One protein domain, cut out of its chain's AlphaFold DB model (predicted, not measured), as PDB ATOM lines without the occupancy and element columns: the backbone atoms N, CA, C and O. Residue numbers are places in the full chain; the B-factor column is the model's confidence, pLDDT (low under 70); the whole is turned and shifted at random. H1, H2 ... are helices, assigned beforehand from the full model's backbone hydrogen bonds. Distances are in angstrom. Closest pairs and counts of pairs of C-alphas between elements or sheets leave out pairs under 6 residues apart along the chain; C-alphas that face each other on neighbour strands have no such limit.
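What this domain is: This is residues 44 to 62 and 76 to 158 of the 232 residues of an uncharacterized protein of Propioniciclava sp (UniProt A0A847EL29). Long helix H5 makes the longest axis, residues 144 to 158 sticking out; H3 stands crosswise near its start, H4 packs on H3, H1 on H5. The printed part has 102 residues, five named helices, H1 to H5, and no named strand: all helix. It is only just loose, close to extended, radius of gyration of the C-alphas 18.9 A, spans 61 by 36 by 24 A.

How they stand to each other: H5, residues 121 to 156, touches H3, residues 79 to 96, about perpendicular at 85 degrees, closest C-alphas Tyr 127 and Thr 84, 6.1 A. Every O i to N i+4 pair is within hydrogen-bond range but in H1, residues 44 to 48, with 0 of 1, and 1 of 2 O i to N i+3.

Where its parts are: H2 is residues 52 to 62 and H4 109 to 116. H5 runs 52.1 A from C-alpha 121 at (10.113, -2.000, 52.397) to C-alpha 156 at (-35.501, 17.490, 36.386).

The domain as a whole: Residues 63 to 75 are cut, a 16.4 A gap; the H3 to H4 link is long; 10 residues have pLDDT under 70.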
ATOM      1  N   GLU A  44      -6.124  15.714  39.545       90.50
ATOM      2  CA  GLU A  44      -7.531  15.379  39.756       90.50
ATOM      3  C   GLU A  44      -7.780  14.443  40.950       90.50
ATOM      4  O   GLU A  44      -8.881  14.436  41.501       90.50
ATOM      5  N   LEU A  45      -6.768  13.679  41.378       90.69
ATOM      6  CA  LEU A  45      -6.855  12.757  42.514       90.69
ATOM      7  C   LEU A  45      -6.405  13.387  43.833       90.69
ATOM      8  O   LEU A  45      -6.749  12.869  44.892       90.69
ATOM      9  N   ARG A  46      -5.682  14.513  43.797       89.44
ATOM     10  CA  ARG A  46      -5.125  15.171  44.994       89.44
ATOM     11  C   ARG A  46      -6.166  15.498  46.074       89.44
ATOM     12  O   ARG A  46      -5.860  15.264  47.238       89.44
ATOM     13  N   PRO A  47      -7.388  15.971  45.748       89.25
ATOM     14  CA  PRO A  47      -8.413  16.229  46.766       89.25
ATOM     15  C   PRO A  47      -8.884  14.973  47.514       89.25
ATOM     16  O   PRO A  47      -9.446  15.086  48.597       89.25
ATOM     17  N   TYR A  48      -8.671  13.791  46.932       89.81
ATOM     18  CA  TYR A  48      -9.063  12.492  47.483       89.81
ATOM     19  C   TYR A  48      -7.861  11.705  48.012       89.81
ATOM     20  O   TYR A  48      -7.998  10.541  48.390       89.81
ATOM     21  N   TRP A  49      -6.671  12.313  48.002       89.62
ATOM     22  CA  TRP A  49      -5.456  11.666  48.463       89.62
ATOM     23  C   TRP A  49      -5.442  11.590  49.997       89.62
ATOM     24  O   TRP A  49      -5.737  12.591  50.657       89.62
ATOM     25  N   PRO A  50      -5.108  10.432  50.593       87.25
ATOM     26  CA  PRO A  50      -5.079  10.294  52.043       87.25
ATOM     27  C   PRO A  50      -3.981  11.154  52.676       87.25
ATOM     28  O   PRO A  50      -2.883  11.298  52.133       87.25
ATOM     29  N   SER A  51      -4.258  11.676  53.873       85.19
ATOM     30  CA  SER A  51      -3.262  12.397  54.671       85.19
ATOM     31  C   SER A  51      -2.061  11.513  55.013       85.19
ATOM     32  O   SER A  51      -2.162  10.284  55.022       85.19
ATOM     33  N   GLU A  52      -0.927  12.134  55.334       82.88
ATOM     34  CA  GLU A  52       0.282  11.420  55.760       82.88
ATOM     35  C   GLU A  52       0.016  10.521  56.980       82.88
ATOM     36  O   GLU A  52       0.363   9.344  56.960       82.88
ATOM     37  N   ASP A  53      -0.732  11.013  57.973       82.75
ATOM     38  CA  ASP A  53      -1.151  10.219  59.137       82.75
ATOM     39  C   ASP A  53      -1.974   8.986  58.749       82.75
ATOM     40  O   ASP A  53      -1.813   7.908  59.326       82.75
ATOM     41  N   THR A  54      -2.855   9.127  57.753       84.88
ATOM     42  CA  THR A  54      -3.664   8.011  57.246       84.88
ATOM     43  C   THR A  54      -2.778   6.978  56.562       84.88
ATOM     44  O   THR A  54      -2.937   5.781  56.799       84.88
ATOM     45  N   GLN A  55      -1.814   7.426  55.755       84.75
ATOM     46  CA  GLN A  55      -0.849   6.549  55.092       84.75
ATOM     47  C   GLN A  55       0.045   5.833  56.116       84.75
ATOM     48  O   GLN A  55       0.234   4.622  56.022       84.75
ATOM     49  N   ALA A  56       0.516   6.535  57.150       82.50
ATOM     50  CA  ALA A  56       1.288   5.952  58.242       82.50
ATOM     51  C   ALA A  56       0.457   4.949  59.061       82.50
ATOM     52  O   ALA A  56       0.942   3.880  59.425       82.50
ATOM     53  N   ALA A  57      -0.813   5.244  59.348       80.44
ATOM     54  CA  ALA A  57      -1.707   4.306  60.028       80.44
ATOM     55  C   ALA A  57      -1.960   3.044  59.189       80.44
ATOM     56  O   ALA A  57      -1.931   1.937  59.729       80.44
ATOM     57  N   GLN A  58      -2.163   3.198  57.877       81.50
ATOM     58  CA  GLN A  58      -2.270   2.071  56.954       81.50
ATOM     59  C   GLN A  58      -0.986   1.245  56.957       81.50
ATOM     60  O   GLN A  58      -1.069   0.041  57.154       81.50
ATOM     61  N   TRP A  59       0.189   1.872  56.832       82.44
ATOM     62  CA  TRP A  59       1.482   1.183  56.886       82.44
ATOM     63  C   TRP A  59       1.620   0.306  58.133       82.44
ATOM     64  O   TRP A  59       1.881  -0.892  58.020       82.44
ATOM     65  N   ARG A  60       1.364   0.872  59.318       81.31
ATOM     66  CA  ARG A  60       1.453   0.142  60.592       81.31
ATOM     67  C   ARG A  60       0.486  -1.036  60.644       81.31
ATOM     68  O   ARG A  60       0.894  -2.167  60.901       81.31
ATOM     69  N   ARG A  61      -0.783  -0.784  60.303       77.38
ATOM     70  CA  ARG A  61      -1.839  -1.807  60.244       77.38
ATOM     71  C   ARG A  61      -1.503  -2.940  59.271       77.38
ATOM     72  O   ARG A  61      -1.935  -4.072  59.466       77.38
ATOM     73  N   HIS A  62      -0.811  -2.620  58.187       73.25
ATOM     74  CA  HIS A  62      -0.589  -3.519  57.067       73.25
ATOM     75  C   HIS A  62       0.712  -4.306  57.166       73.25
ATOM     76  O   HIS A  62       0.749  -5.457  56.737       73.25
ATOM     77  N   ARG A  76       0.368 -20.875  54.997       58.75
ATOM     78  CA  ARG A  76      -0.458 -19.698  54.649       58.75
ATOM     79  C   ARG A  76       0.230 -18.376  54.977       58.75
ATOM     80  O   ARG A  76       0.500 -18.072  56.131       58.75
ATOM     81  N   LEU A  77       0.474 -17.580  53.937       60.06
ATOM     82  CA  LEU A  77       0.906 -16.190  54.072       60.06
ATOM     83  C   LEU A  77      -0.261 -15.335  54.595       60.06
ATOM     84  O   LEU A  77      -1.402 -15.581  54.193       60.06
ATOM     85  N   PRO A  78      -0.002 -14.306  55.422       74.19
ATOM     86  CA  PRO A  78      -0.985 -13.259  55.678       74.19
ATOM     87  C   PRO A  78      -1.490 -12.687  54.351       74.19
ATOM     88  O   PRO A  78      -0.676 -12.447  53.455       74.19
ATOM     89  N   SER A  79      -2.805 -12.471  54.223       75.44
ATOM     90  CA  SER A  79      -3.432 -12.079  52.948       75.44
ATOM     91  C   SER A  79      -2.736 -10.880  52.318       75.44
ATOM     92  O   SER A  79      -2.409 -10.913  51.148       75.44
ATOM     93  N   LEU A  80      -2.363  -9.878  53.111       78.19
ATOM     94  CA  LEU A  80      -1.736  -8.681  52.568       78.19
ATOM     95  C   LEU A  80      -0.282  -8.878  52.105       78.19
ATOM     96  O   LEU A  80       0.144  -8.248  51.141       78.19
ATOM     97  N   ILE A  81       0.489  -9.757  52.756       82.50
ATOM     98  CA  ILE A  81       1.823 -10.140  52.261       82.50
ATOM     99  C   ILE A  81       1.678 -10.903  50.948       82.50
ATOM    100  O   ILE A  81       2.469 -10.690  50.031       82.50
ATOM    101  N   HIS A  82       0.670 -11.772  50.862       85.00
ATOM    102  CA  HIS A  82       0.334 -12.458  49.625       85.00
ATOM    103  C   HIS A  82      -0.038 -11.453  48.531       85.00
ATOM    104  O   HIS A  82       0.598 -11.472  47.487       85.00
ATOM    105  N   ASP A  83      -0.962 -10.527  48.793       86.12
ATOM    106  CA  ASP A  83      -1.424  -9.526  47.826       86.12
ATOM    107  C   ASP A  83      -0.282  -8.598  47.371       86.12
ATOM    108  O   ASP A  83      -0.139  -8.305  46.184       86.12
ATOM    109  N   THR A  84       0.593  -8.183  48.297       88.69
ATOM    110  CA  THR A  84       1.787  -7.377  47.975       88.69
ATOM    111  C   THR A  84       2.755  -8.164  47.087       88.69
ATOM    112  O   THR A  84       3.297  -7.632  46.116       88.69
ATOM    113  N   ALA A  85       2.992  -9.439  47.408       88.69
ATOM    114  CA  ALA A  85       3.875 -10.309  46.638       88.69
ATOM    115  C   ALA A  85       3.302 -10.629  45.256       88.69
ATOM    116  O   ALA A  85       4.044 -10.611  44.279       88.69
ATOM    117  N   GLU A  86       2.001 -10.877  45.176       89.50
ATOM    118  CA  GLU A  86       1.259 -11.099  43.942       89.50
ATOM    119  C   GLU A  86       1.374  -9.878  43.028       89.50
ATOM    120  O   GLU A  86       1.855 -10.009  41.905       89.50
ATOM    121  N   TRP A  87       1.099  -8.676  43.548       90.50
ATOM    122  CA  TRP A  87       1.280  -7.424  42.810       90.50
ATOM    123  C   TRP A  87       2.720  -7.229  42.314       90.50
ATOM    124  O   TRP A  87       2.947  -6.846  41.163       90.50
ATOM    125  N   CYS A  88       3.718  -7.533  43.150       90.12
ATOM    126  CA  CYS A  88       5.119  -7.470  42.734       90.12
ATOM    127  C   CYS A  88       5.422  -8.463  41.606       90.12
ATOM    128  O   CYS A  88       6.125  -8.107  40.667       90.12
ATOM    129  N   VAL A  89       4.888  -9.686  41.670       89.56
ATOM    130  CA  VAL A  89       5.038 -10.681  40.601       89.56
ATOM    131  C   VAL A  89       4.404 -10.181  39.300       89.56
ATOM    132  O   VAL A  89       5.040 -10.303  38.255       89.56
ATOM    133  N   GLU A  90       3.211  -9.572  39.335       87.81
ATOM    134  CA  GLU A  90       2.597  -8.962  38.139       87.81
ATOM    135  C   GLU A  90       3.496  -7.898  37.533       87.81
ATOM    136  O   GLU A  90       3.767  -7.929  36.333       87.81
ATOM    137  N   ARG A  91       3.985  -6.978  38.369       88.81
ATOM    138  CA  ARG A  91       4.870  -5.891  37.951       88.81
ATOM    139  C   ARG A  91       6.149  -6.432  37.318       88.81
ATOM    140  O   ARG A  91       6.534  -5.995  36.236       88.81
ATOM    141  N   ASP A  92       6.791  -7.390  37.980       88.81
ATOM    142  CA  ASP A  92       8.060  -7.970  37.545       88.81
ATOM    143  C   ASP A  92       7.868  -8.765  36.229       88.81
ATOM    144  O   ASP A  92       8.718  -8.720  35.334       88.81
ATOM    145  N   LEU A  93       6.721  -9.436  36.051       86.00
ATOM    146  CA  LEU A  93       6.359 -10.115  34.801       86.00
ATOM    147  C   LEU A  93       6.018  -9.137  33.674       86.00
ATOM    148  O   LEU A  93       6.473  -9.348  32.551       86.00
ATOM    149  N   ALA A  94       5.260  -8.076  33.948       85.06
ATOM    150  CA  ALA A  94       4.928  -7.051  32.962       85.06
ATOM    151  C   ALA A  94       6.190  -6.342  32.445       85.06
ATOM    152  O   ALA A  94       6.319  -6.106  31.247       85.06
ATOM    153  N   ALA A  95       7.159  -6.082  33.327       85.94
ATOM    154  CA  ALA A  95       8.457  -5.534  32.940       85.94
ATOM    155  C   ALA A  95       9.275  -6.509  32.075       85.94
ATOM    156  O   ALA A  95       9.970  -6.091  31.151       85.94
ATOM    157  N   LYS A  96       9.192  -7.815  32.356       85.69
ATOM    158  CA  LYS A  96       9.897  -8.859  31.596       85.69
ATOM    159  C   LYS A  96       9.258  -9.146  30.234       85.69
ATOM    160  O   LYS A  96       9.963  -9.540  29.306       85.69
ATOM    161  N   TYR A  97       7.946  -8.964  30.115       85.19
ATOM    162  CA  TYR A  97       7.171  -9.242  28.908       85.19
ATOM    163  C   TYR A  97       6.351  -8.007  28.484       85.19
ATOM    164  O   TYR A  97       5.125  -8.032  28.559       85.19
ATOM    165  N   PRO A  98       7.004  -6.929  28.011       79.44
ATOM    166  CA  PRO A  98       6.313  -5.689  27.644       79.44
ATOM    167  C   PRO A  98       5.404  -5.841  26.410       79.44
ATOM    168  O   PRO A  98       4.420  -5.125  26.270       79.44
ATOM    169  N   GLU A  99       5.723  -6.791  25.527       80.88
ATOM    170  CA  GLU A  99       5.062  -7.013  24.230       80.88
ATOM    171  C   GLU A  99       3.929  -8.061  24.289       80.88
ATOM    172  O   GLU A  99       3.301  -8.361  23.273       80.88
ATOM    173  N   GLY A 100       3.656  -8.687  25.442       71.31
ATOM    174  CA  GLY A 100       2.664  -9.762  25.471       71.31
ATOM    175  C   GLY A 100       2.422 -10.429  26.816       71.31
ATOM    176  O   GLY A 100       3.042 -10.133  27.831       71.31
ATOM    177  N   ARG A 101       1.470 -11.366  26.817       65.81
ATOM    178  CA  ARG A 101       1.048 -12.058  28.036       65.81
ATOM    179  C   ARG A 101       2.161 -13.004  28.516       65.81
ATOM    180  O   ARG A 101       2.619 -13.821  27.713       65.81
ATOM    181  N   PRO A 102       2.555 -12.967  29.804       66.94
ATOM    182  CA  PRO A 102       3.491 -13.942  30.342       66.94
ATOM    183  C   PRO A 102       2.937 -15.361  30.120       66.94
ATOM    184  O   PRO A 102       1.722 -15.572  30.233       66.94
ATOM    185  N   PRO A 103       3.783 -16.353  29.792       69.56
ATOM    186  CA  PRO A 103       3.317 -17.723  29.618       69.56
ATOM    187  C   PRO A 103       2.553 -18.224  30.856       69.56
ATOM    188  O   PRO A 103       2.936 -17.951  31.991       69.56
ATOM    189  N   ARG A 104       1.467 -18.982  30.646       61.16
ATOM    190  CA  ARG A 104       0.534 -19.435  31.707       61.16
ATOM    191  C   ARG A 104       1.202 -20.134  32.904       61.16
ATOM    192  O   ARG A 104       0.617 -20.174  33.976       61.16
ATOM    193  N   LEU A 105       2.406 -20.677  32.718       62.75
ATOM    194  CA  LEU A 105       3.181 -21.408  33.725       62.75
ATOM    195  C   LEU A 105       3.906 -20.510  34.743       62.75
ATOM    196  O   LEU A 105       4.426 -21.027  35.724       62.75
ATOM    197  N   TYR A 106       3.960 -19.190  34.533       64.25
ATOM    198  CA  TYR A 106       4.652 -18.275  35.450       64.25
ATOM    199  C   TYR A 106       3.802 -17.840  36.645       64.25
ATOM    200  O   TYR A 106       4.330 -17.232  37.565       64.25
ATOM    201  N   TRP A 107       2.506 -18.154  36.659       71.06
ATOM    202  CA  TRP A 107       1.613 -17.780  37.751       71.06
ATOM    203  C   TRP A 107       1.392 -18.956  38.702       71.06
ATOM    204  O   TRP A 107       0.402 -19.681  38.597       71.06
ATOM    205  N   THR A 108       2.347 -19.194  39.602       76.69
ATOM    206  CA  THR A 108       2.261 -20.269  40.599       76.69
ATOM    207  C   THR A 108       2.256 -19.706  42.014       76.69
ATOM    208  O   THR A 108       2.899 -18.695  42.305       76.69
ATOM    209  N   SER A 109       1.570 -20.395  42.929       78.75
ATOM    210  CA  SER A 109       1.591 -20.041  44.353       78.75
ATOM    211  C   SER A 109       3.006 -20.061  44.942       78.75
ATOM    212  O   SER A 109       3.275 -19.332  45.893       78.75
ATOM    213  N   ASP A 110       3.918 -20.858  44.383       83.31
ATOM    214  CA  ASP A 110       5.312 -20.912  44.830       83.31
ATOM    215  C   ASP A 110       6.093 -19.660  44.423       83.31
ATOM    216  O   ASP A 110       6.844 -19.131  45.239       83.31
ATOM    217  N   LEU A 111       5.837 -19.099  43.234       84.81
ATOM    218  CA  LEU A 111       6.446 -17.829  42.833       84.81
ATOM    219  C   LEU A 111       6.018 -16.682  43.760       84.81
ATOM    220  O   LEU A 111       6.854 -15.876  44.171       84.81
ATOM    221  N   ILE A 112       4.735 -16.636  44.134       85.50
ATOM    222  CA  ILE A 112       4.206 -15.637  45.075       85.50
ATOM    223  C   ILE A 112       4.837 -15.831  46.460       85.50
ATOM    224  O   ILE A 112       5.289 -14.862  47.068       85.50
ATOM    225  N   LYS A 113       4.960 -17.073  46.946       84.50
ATOM    226  CA  LYS A 113       5.644 -17.369  48.219       84.50
ATOM    227  C   LYS A 113       7.118 -16.974  48.201       84.50
ATOM    228  O   LYS A 113       7.603 -16.393  49.171       84.50
ATOM    229  N   ASP A 114       7.831 -17.248  47.117       86.56
ATOM    230  CA  ASP A 114       9.242 -16.883  46.975       86.56
ATOM    231  C   ASP A 114       9.436 -15.373  46.834       86.56
ATOM    232  O   ASP A 114      10.448 -14.827  47.289       86.56
ATOM    233  N   ARG A 115       8.477 -14.668  46.222       87.69
ATOM    234  CA  ARG A 115       8.485 -13.204  46.187       87.69
ATOM    235  C   ARG A 115       8.165 -12.612  47.555       87.69
ATOM    236  O   ARG A 115       8.881 -11.707  47.973       87.69
ATOM    237  N   ALA A 116       7.197 -13.171  48.281       86.50
ATOM    238  CA  ALA A 116       6.813 -12.753  49.631       86.50
ATOM    239  C   ALA A 116       7.996 -12.766  50.611       86.50
ATOM    240  O   ALA A 116       8.184 -11.816  51.367       86.50
ATOM    241  N   ARG A 117       8.854 -13.797  50.549       85.12
ATOM    242  CA  ARG A 117      10.078 -13.895  51.374       85.12
ATOM    243  C   ARG A 117      11.122 -12.814  51.074       85.12
ATOM    244  O   ARG A 117      12.033 -12.621  51.871       85.12
ATOM    245  N   ARG A 118      11.032 -12.160  49.915       87.94
ATOM    246  CA  ARG A 118      11.999 -11.173  49.410       87.94
ATOM    247  C   ARG A 118      11.380  -9.784  49.248       87.94
ATOM    248  O   ARG A 118      11.931  -8.963  48.521       87.94
ATOM    249  N   LEU A 119      10.223  -9.531  49.864       86.25
ATOM    250  CA  LEU A 119       9.609  -8.207  49.845       86.25
ATOM    251  C   LEU A 119      10.500  -7.211  50.581       86.25
ATOM    252  O   LEU A 119      10.848  -7.406  51.744       86.25
ATOM    253  N   THR A 120      10.839  -6.134  49.890       87.81
ATOM    254  CA  THR A 120      11.539  -4.991  50.474       87.81
ATOM    255  C   THR A 120      10.535  -3.998  51.058       87.81
ATOM    256  O   THR A 120       9.360  -4.004  50.691       87.81
ATOM    257  N   ASP A 121      10.979  -3.098  51.937       84.75
ATOM    258  CA  ASP A 121      10.113  -2.000  52.397       84.75
ATOM    259  C   ASP A 121       9.710  -1.074  51.244       84.75
ATOM    260  O   ASP A 121       8.603  -0.545  51.222       84.75
ATOM    261  N   GLN A 122      10.561  -0.974  50.224       87.50
ATOM    262  CA  GLN A 122      10.252  -0.279  48.984       87.50
ATOM    263  C   GLN A 122       9.092  -0.948  48.220       87.50
ATOM    264  O   GLN A 122       8.179  -0.252  47.785       87.50
ATOM    265  N   ASP A 123       9.068  -2.283  48.114       87.69
ATOM    266  CA  ASP A 123       7.946  -3.013  47.498       87.69
ATOM    267  C   ASP A 123       6.626  -2.762  48.253       87.69
ATOM    268  O   ASP A 123       5.578  -2.560  47.636       87.69
ATOM    269  N   LYS A 124       6.674  -2.722  49.592       85.44
ATOM    270  CA  LYS A 124       5.510  -2.409  50.440       85.44
ATOM    271  C   LYS A 124       5.028  -0.971  50.228       85.44
ATOM    272  O   LYS A 124       3.825  -0.741  50.130       85.44
ATOM    273  N   ALA A 125       5.954  -0.014  50.136       86.94
ATOM    274  CA  ALA A 125       5.638   1.397  49.913       86.94
ATOM    275  C   ALA A 125       5.002   1.618  48.537       86.94
ATOM    276  O   ALA A 125       4.005   2.331  48.419       86.94
ATOM    277  N   ASP A 126       5.521   0.944  47.509       89.19
ATOM    278  CA  ASP A 126       4.951   0.973  46.165       89.19
ATOM    279  C   ASP A 126       3.531   0.413  46.126       89.19
ATOM    280  O   ASP A 126       2.634   1.023  45.540       89.19
ATOM    281  N   TYR A 127       3.317  -0.734  46.768       89.56
ATOM    282  CA  TYR A 127       1.999  -1.350  46.838       89.56
ATOM    283  C   TYR A 127       1.002  -0.461  47.591       89.56
ATOM    284  O   TYR A 127      -0.106  -0.224  47.109       89.56
ATOM    285  N   LEU A 128       1.413   0.120  48.722       87.94
ATOM    286  CA  LEU A 128       0.585   1.055  49.482       87.94
ATOM    287  C   LEU A 128       0.229   2.304  48.661       87.94
ATOM    288  O   LEU A 128      -0.915   2.759  48.679       87.94
ATOM    289  N   HIS A 129       1.182   2.833  47.893       89.88
ATOM    290  CA  HIS A 129       0.925   3.931  46.969       89.88
ATOM    291  C   HIS A 129      -0.126   3.552  45.910       89.88
ATOM    292  O   HIS A 129      -1.054   4.325  45.665       89.88
ATOM    293  N   GLN A 130      -0.045   2.349  45.329       91.75
ATOM    294  CA  GLN A 130      -1.048   1.866  44.371       91.75
ATOM    295  C   GLN A 130      -2.437   1.698  44.994       91.75
ATOM    296  O   GLN A 130      -3.432   2.070  44.368       91.75
ATOM    297  N   LEU A 131      -2.524   1.208  46.234       90.94
ATOM    298  CA  LEU A 131      -3.792   1.129  46.965       90.94
ATOM    299  C   LEU A 131      -4.415   2.513  47.160       90.94
ATOM    300  O   LEU A 131      -5.606   2.700  46.903       90.94
ATOM    301  N   ASN A 132      -3.605   3.501  47.539       90.75
ATOM    302  CA  ASN A 132      -4.069   4.872  47.731       90.75
ATOM    303  C   ASN A 132      -4.509   5.528  46.414       90.75
ATOM    304  O   ASN A 132      -5.547   6.190  46.383       90.75
ATOM    305  N   LEU A 133      -3.809   5.271  45.304       92.75
ATOM    306  CA  LEU A 133      -4.253   5.689  43.968       92.75
ATOM    307  C   LEU A 133      -5.595   5.060  43.580       92.75
ATOM    308  O   LEU A 133      -6.473   5.752  43.063       92.75
ATOM    309  N   ALA A 134      -5.773   3.759  43.814       91.69
ATOM    310  CA  ALA A 134      -7.022   3.065  43.511       91.69
ATOM    311  C   ALA A 134      -8.193   3.598  44.356       91.69
ATOM    312  O   ALA A 134      -9.288   3.830  43.829       91.69
ATOM    313  N   ALA A 135      -7.954   3.859  45.644       92.00
ATOM    314  CA  ALA A 135      -8.935   4.461  46.540       92.00
ATOM    315  C   ALA A 135      -9.322   5.877  46.083       92.00
ATOM    316  O   ALA A 135     -10.507   6.158  45.903       92.00
ATOM    317  N   ALA A 136      -8.340   6.734  45.785       92.06
ATOM    318  CA  ALA A 136      -8.584   8.096  45.306       92.06
ATOM    319  C   ALA A 136      -9.378   8.118  43.987       92.06
ATOM    320  O   ALA A 136     -10.281   8.937  43.817       92.06
ATOM    321  N   ARG A 137      -9.102   7.189  43.059       93.94
ATOM    322  CA  ARG A 137      -9.882   7.030  41.813       93.94
ATOM    323  C   ARG A 137     -11.330   6.633  42.083       93.94
ATOM    324  O   ARG A 137     -12.235   7.146  41.428       93.94
ATOM    325  N   THR A 138     -11.546   5.733  43.039       93.81
ATOM    326  CA  THR A 138     -12.889   5.285  43.430       93.81
ATOM    327  C   THR A 138     -13.690   6.431  44.046       93.81
ATOM    328  O   THR A 138     -14.850   6.639  43.687       93.81
ATOM    329  N   GLU A 139     -13.065   7.225  44.915       92.69
ATOM    330  CA  GLU A 139     -13.687   8.412  45.506       92.69
ATOM    331  C   GLU A 139     -13.979   9.495  44.461       92.69
ATOM    332  O   GLU A 139     -15.084  10.041  44.447       92.69
ATOM    333  N   LEU A 140     -13.062   9.745  43.518       93.25
ATOM    334  CA  LEU A 140     -13.315  10.650  42.395       93.25
ATOM    335  C   LEU A 140     -14.522  10.187  41.565       93.25
ATOM    336  O   LEU A 140     -15.405  10.994  41.275       93.25
ATOM    337  N   ALA A 141     -14.598   8.901  41.213       91.81
ATOM    338  CA  ALA A 141     -15.729   8.349  40.464       91.81
ATOM    339  C   ALA A 141     -17.050   8.492  41.243       91.81
ATOM    340  O   ALA A 141     -18.066   8.909  40.689       91.81
ATOM    341  N   SER A 142     -17.026   8.226  42.553       92.69
ATOM    342  CA  SER A 142     -18.165   8.426  43.457       92.69
ATOM    343  C   SER A 142     -18.605   9.895  43.514       92.69
ATOM    344  O   SER A 142     -19.801  10.196  43.456       92.69
ATOM    345  N   ALA A 143     -17.658  10.831  43.584       91.44
ATOM    346  CA  ALA A 143     -17.929  12.265  43.581       91.44
ATOM    347  C   ALA A 143     -18.510  12.740  42.240       91.44
ATOM    348  O   ALA A 143     -19.496  13.480  42.231       91.44
ATOM    349  N   GLN A 144     -17.967  12.264  41.118       90.81
ATOM    350  CA  GLN A 144     -18.495  12.530  39.777       90.81
ATOM    351  C   GLN A 144     -19.921  11.995  39.620       90.81
ATOM    352  O   GLN A 144     -20.794  12.695  39.109       90.81
ATOM    353  N   ASP A 145     -20.198  10.795  40.129       92.25
ATOM    354  CA  ASP A 145     -21.539  10.220  40.119       92.25
ATOM    355  C   ASP A 145     -22.526  11.012  40.978       92.25
ATOM    356  O   ASP A 145     -23.669  11.233  40.566       92.25
ATOM    357  N   LYS A 146     -22.103  11.472  42.160       91.38
ATOM    358  CA  LYS A 146     -22.915  12.346  43.018       91.38
ATOM    359  C   LYS A 146     -23.221  13.673  42.320       91.38
ATOM    360  O   LYS A 146     -24.383  14.079  42.317       91.38
ATOM    361  N   ALA A 147     -22.220  14.300  41.701       89.62
ATOM    362  CA  ALA A 147     -22.388  15.537  40.941       89.62
ATOM    363  C   ALA A 147     -23.356  15.336  39.765       89.62
ATOM    364  O   ALA A 147     -24.364  16.031  39.681       89.62
ATOM    365  N   ARG A 148     -23.150  14.294  38.950       86.88
ATOM    366  CA  ARG A 148     -24.047  13.934  37.840       86.88
ATOM    367  C   ARG A 148     -25.488  13.727  38.305       86.88
ATOM    368  O   ARG A 148     -26.414  14.264  37.707       86.88
ATOM    369  N   ARG A 149     -25.704  12.978  39.391       81.88
ATOM    370  CA  ARG A 149     -27.053  12.754  39.945       81.88
ATOM    371  C   ARG A 149     -27.694  14.047  40.446       81.88
ATOM    372  O   ARG A 149     -28.913  14.200  40.340       81.88
ATOM    373  N   GLN A 150     -26.903  14.959  41.002       84.38
ATOM    374  CA  GLN A 150     -27.381  16.265  41.438       84.38
ATOM    375  C   GLN A 150     -27.736  17.161  40.244       84.38
ATOM    376  O   GLN A 150     -28.787  17.803  40.272       84.38
ATOM    377  N   ASP A 151     -26.936  17.145  39.181       79.69
ATOM    378  CA  ASP A 151     -27.220  17.857  37.933       79.69
ATOM    379  C   ASP A 151     -28.482  17.308  37.266       79.69
ATOM    380  O   ASP A 151     -29.384  18.071  36.928       79.69
ATOM    381  N   GLU A 152     -28.629  15.984  37.174       77.62
ATOM    382  CA  GLU A 152     -29.848  15.348  36.669       77.62
ATOM    383  C   GLU A 152     -31.077  15.720  37.503       77.62
ATOM    384  O   GLU A 152     -32.152  15.978  36.956       77.62
ATOM    385  N   ARG A 153     -30.949  15.756  38.834       77.62
ATOM    386  CA  ARG A 153     -32.033  16.173  39.731       77.62
ATOM    387  C   ARG A 153     -32.390  17.642  39.516       77.62
ATOM    388  O   ARG A 153     -33.573  17.961  39.428       77.62
ATOM    389  N   THR A 154     -31.392  18.508  39.395       75.56
ATOM    390  CA  THR A 154     -31.577  19.943  39.157       75.56
ATOM    391  C   THR A 154     -32.232  20.172  37.797       75.56
ATOM    392  O   THR A 154     -33.253  20.852  37.715       75.56
ATOM    393  N   ALA A 155     -31.757  19.504  36.746       69.94
ATOM    394  CA  ALA A 155     -32.351  19.530  35.414       69.94
ATOM    395  C   ALA A 155     -33.792  18.988  35.399       69.94
ATOM    396  O   ALA A 155     -34.645  19.500  34.679       69.94
ATOM    397  N   ARG A 156     -34.116  17.975  36.219       68.06
ATOM    398  CA  ARG A 156     -35.501  17.490  36.386       68.06
ATOM    399  C   ARG A 156     -36.426  18.516  37.039       68.06
ATOM    400  O   ARG A 156     -37.625  18.432  36.805       68.06
ATOM    401  N   GLN A 157     -35.886  19.432  37.832       70.31
ATOM    402  CA  GLN A 157     -36.637  20.426  38.601       70.31
ATOM    403  C   GLN A 157     -36.525  21.839  38.015       70.31
ATOM    404  O   GLN A 157     -36.941  22.790  38.668       70.31
ATOM    405  N   THR A 158     -35.937  22.000  36.825       70.62
ATOM    406  CA  THR A 158     -35.729  23.306  36.188       70.62
ATOM    407  C   THR A 158     -36.601  23.424  34.944       70.62
ATOM    408  O   THR A 158     -36.633  22.529  34.100       70.62
TER     409      THR A 158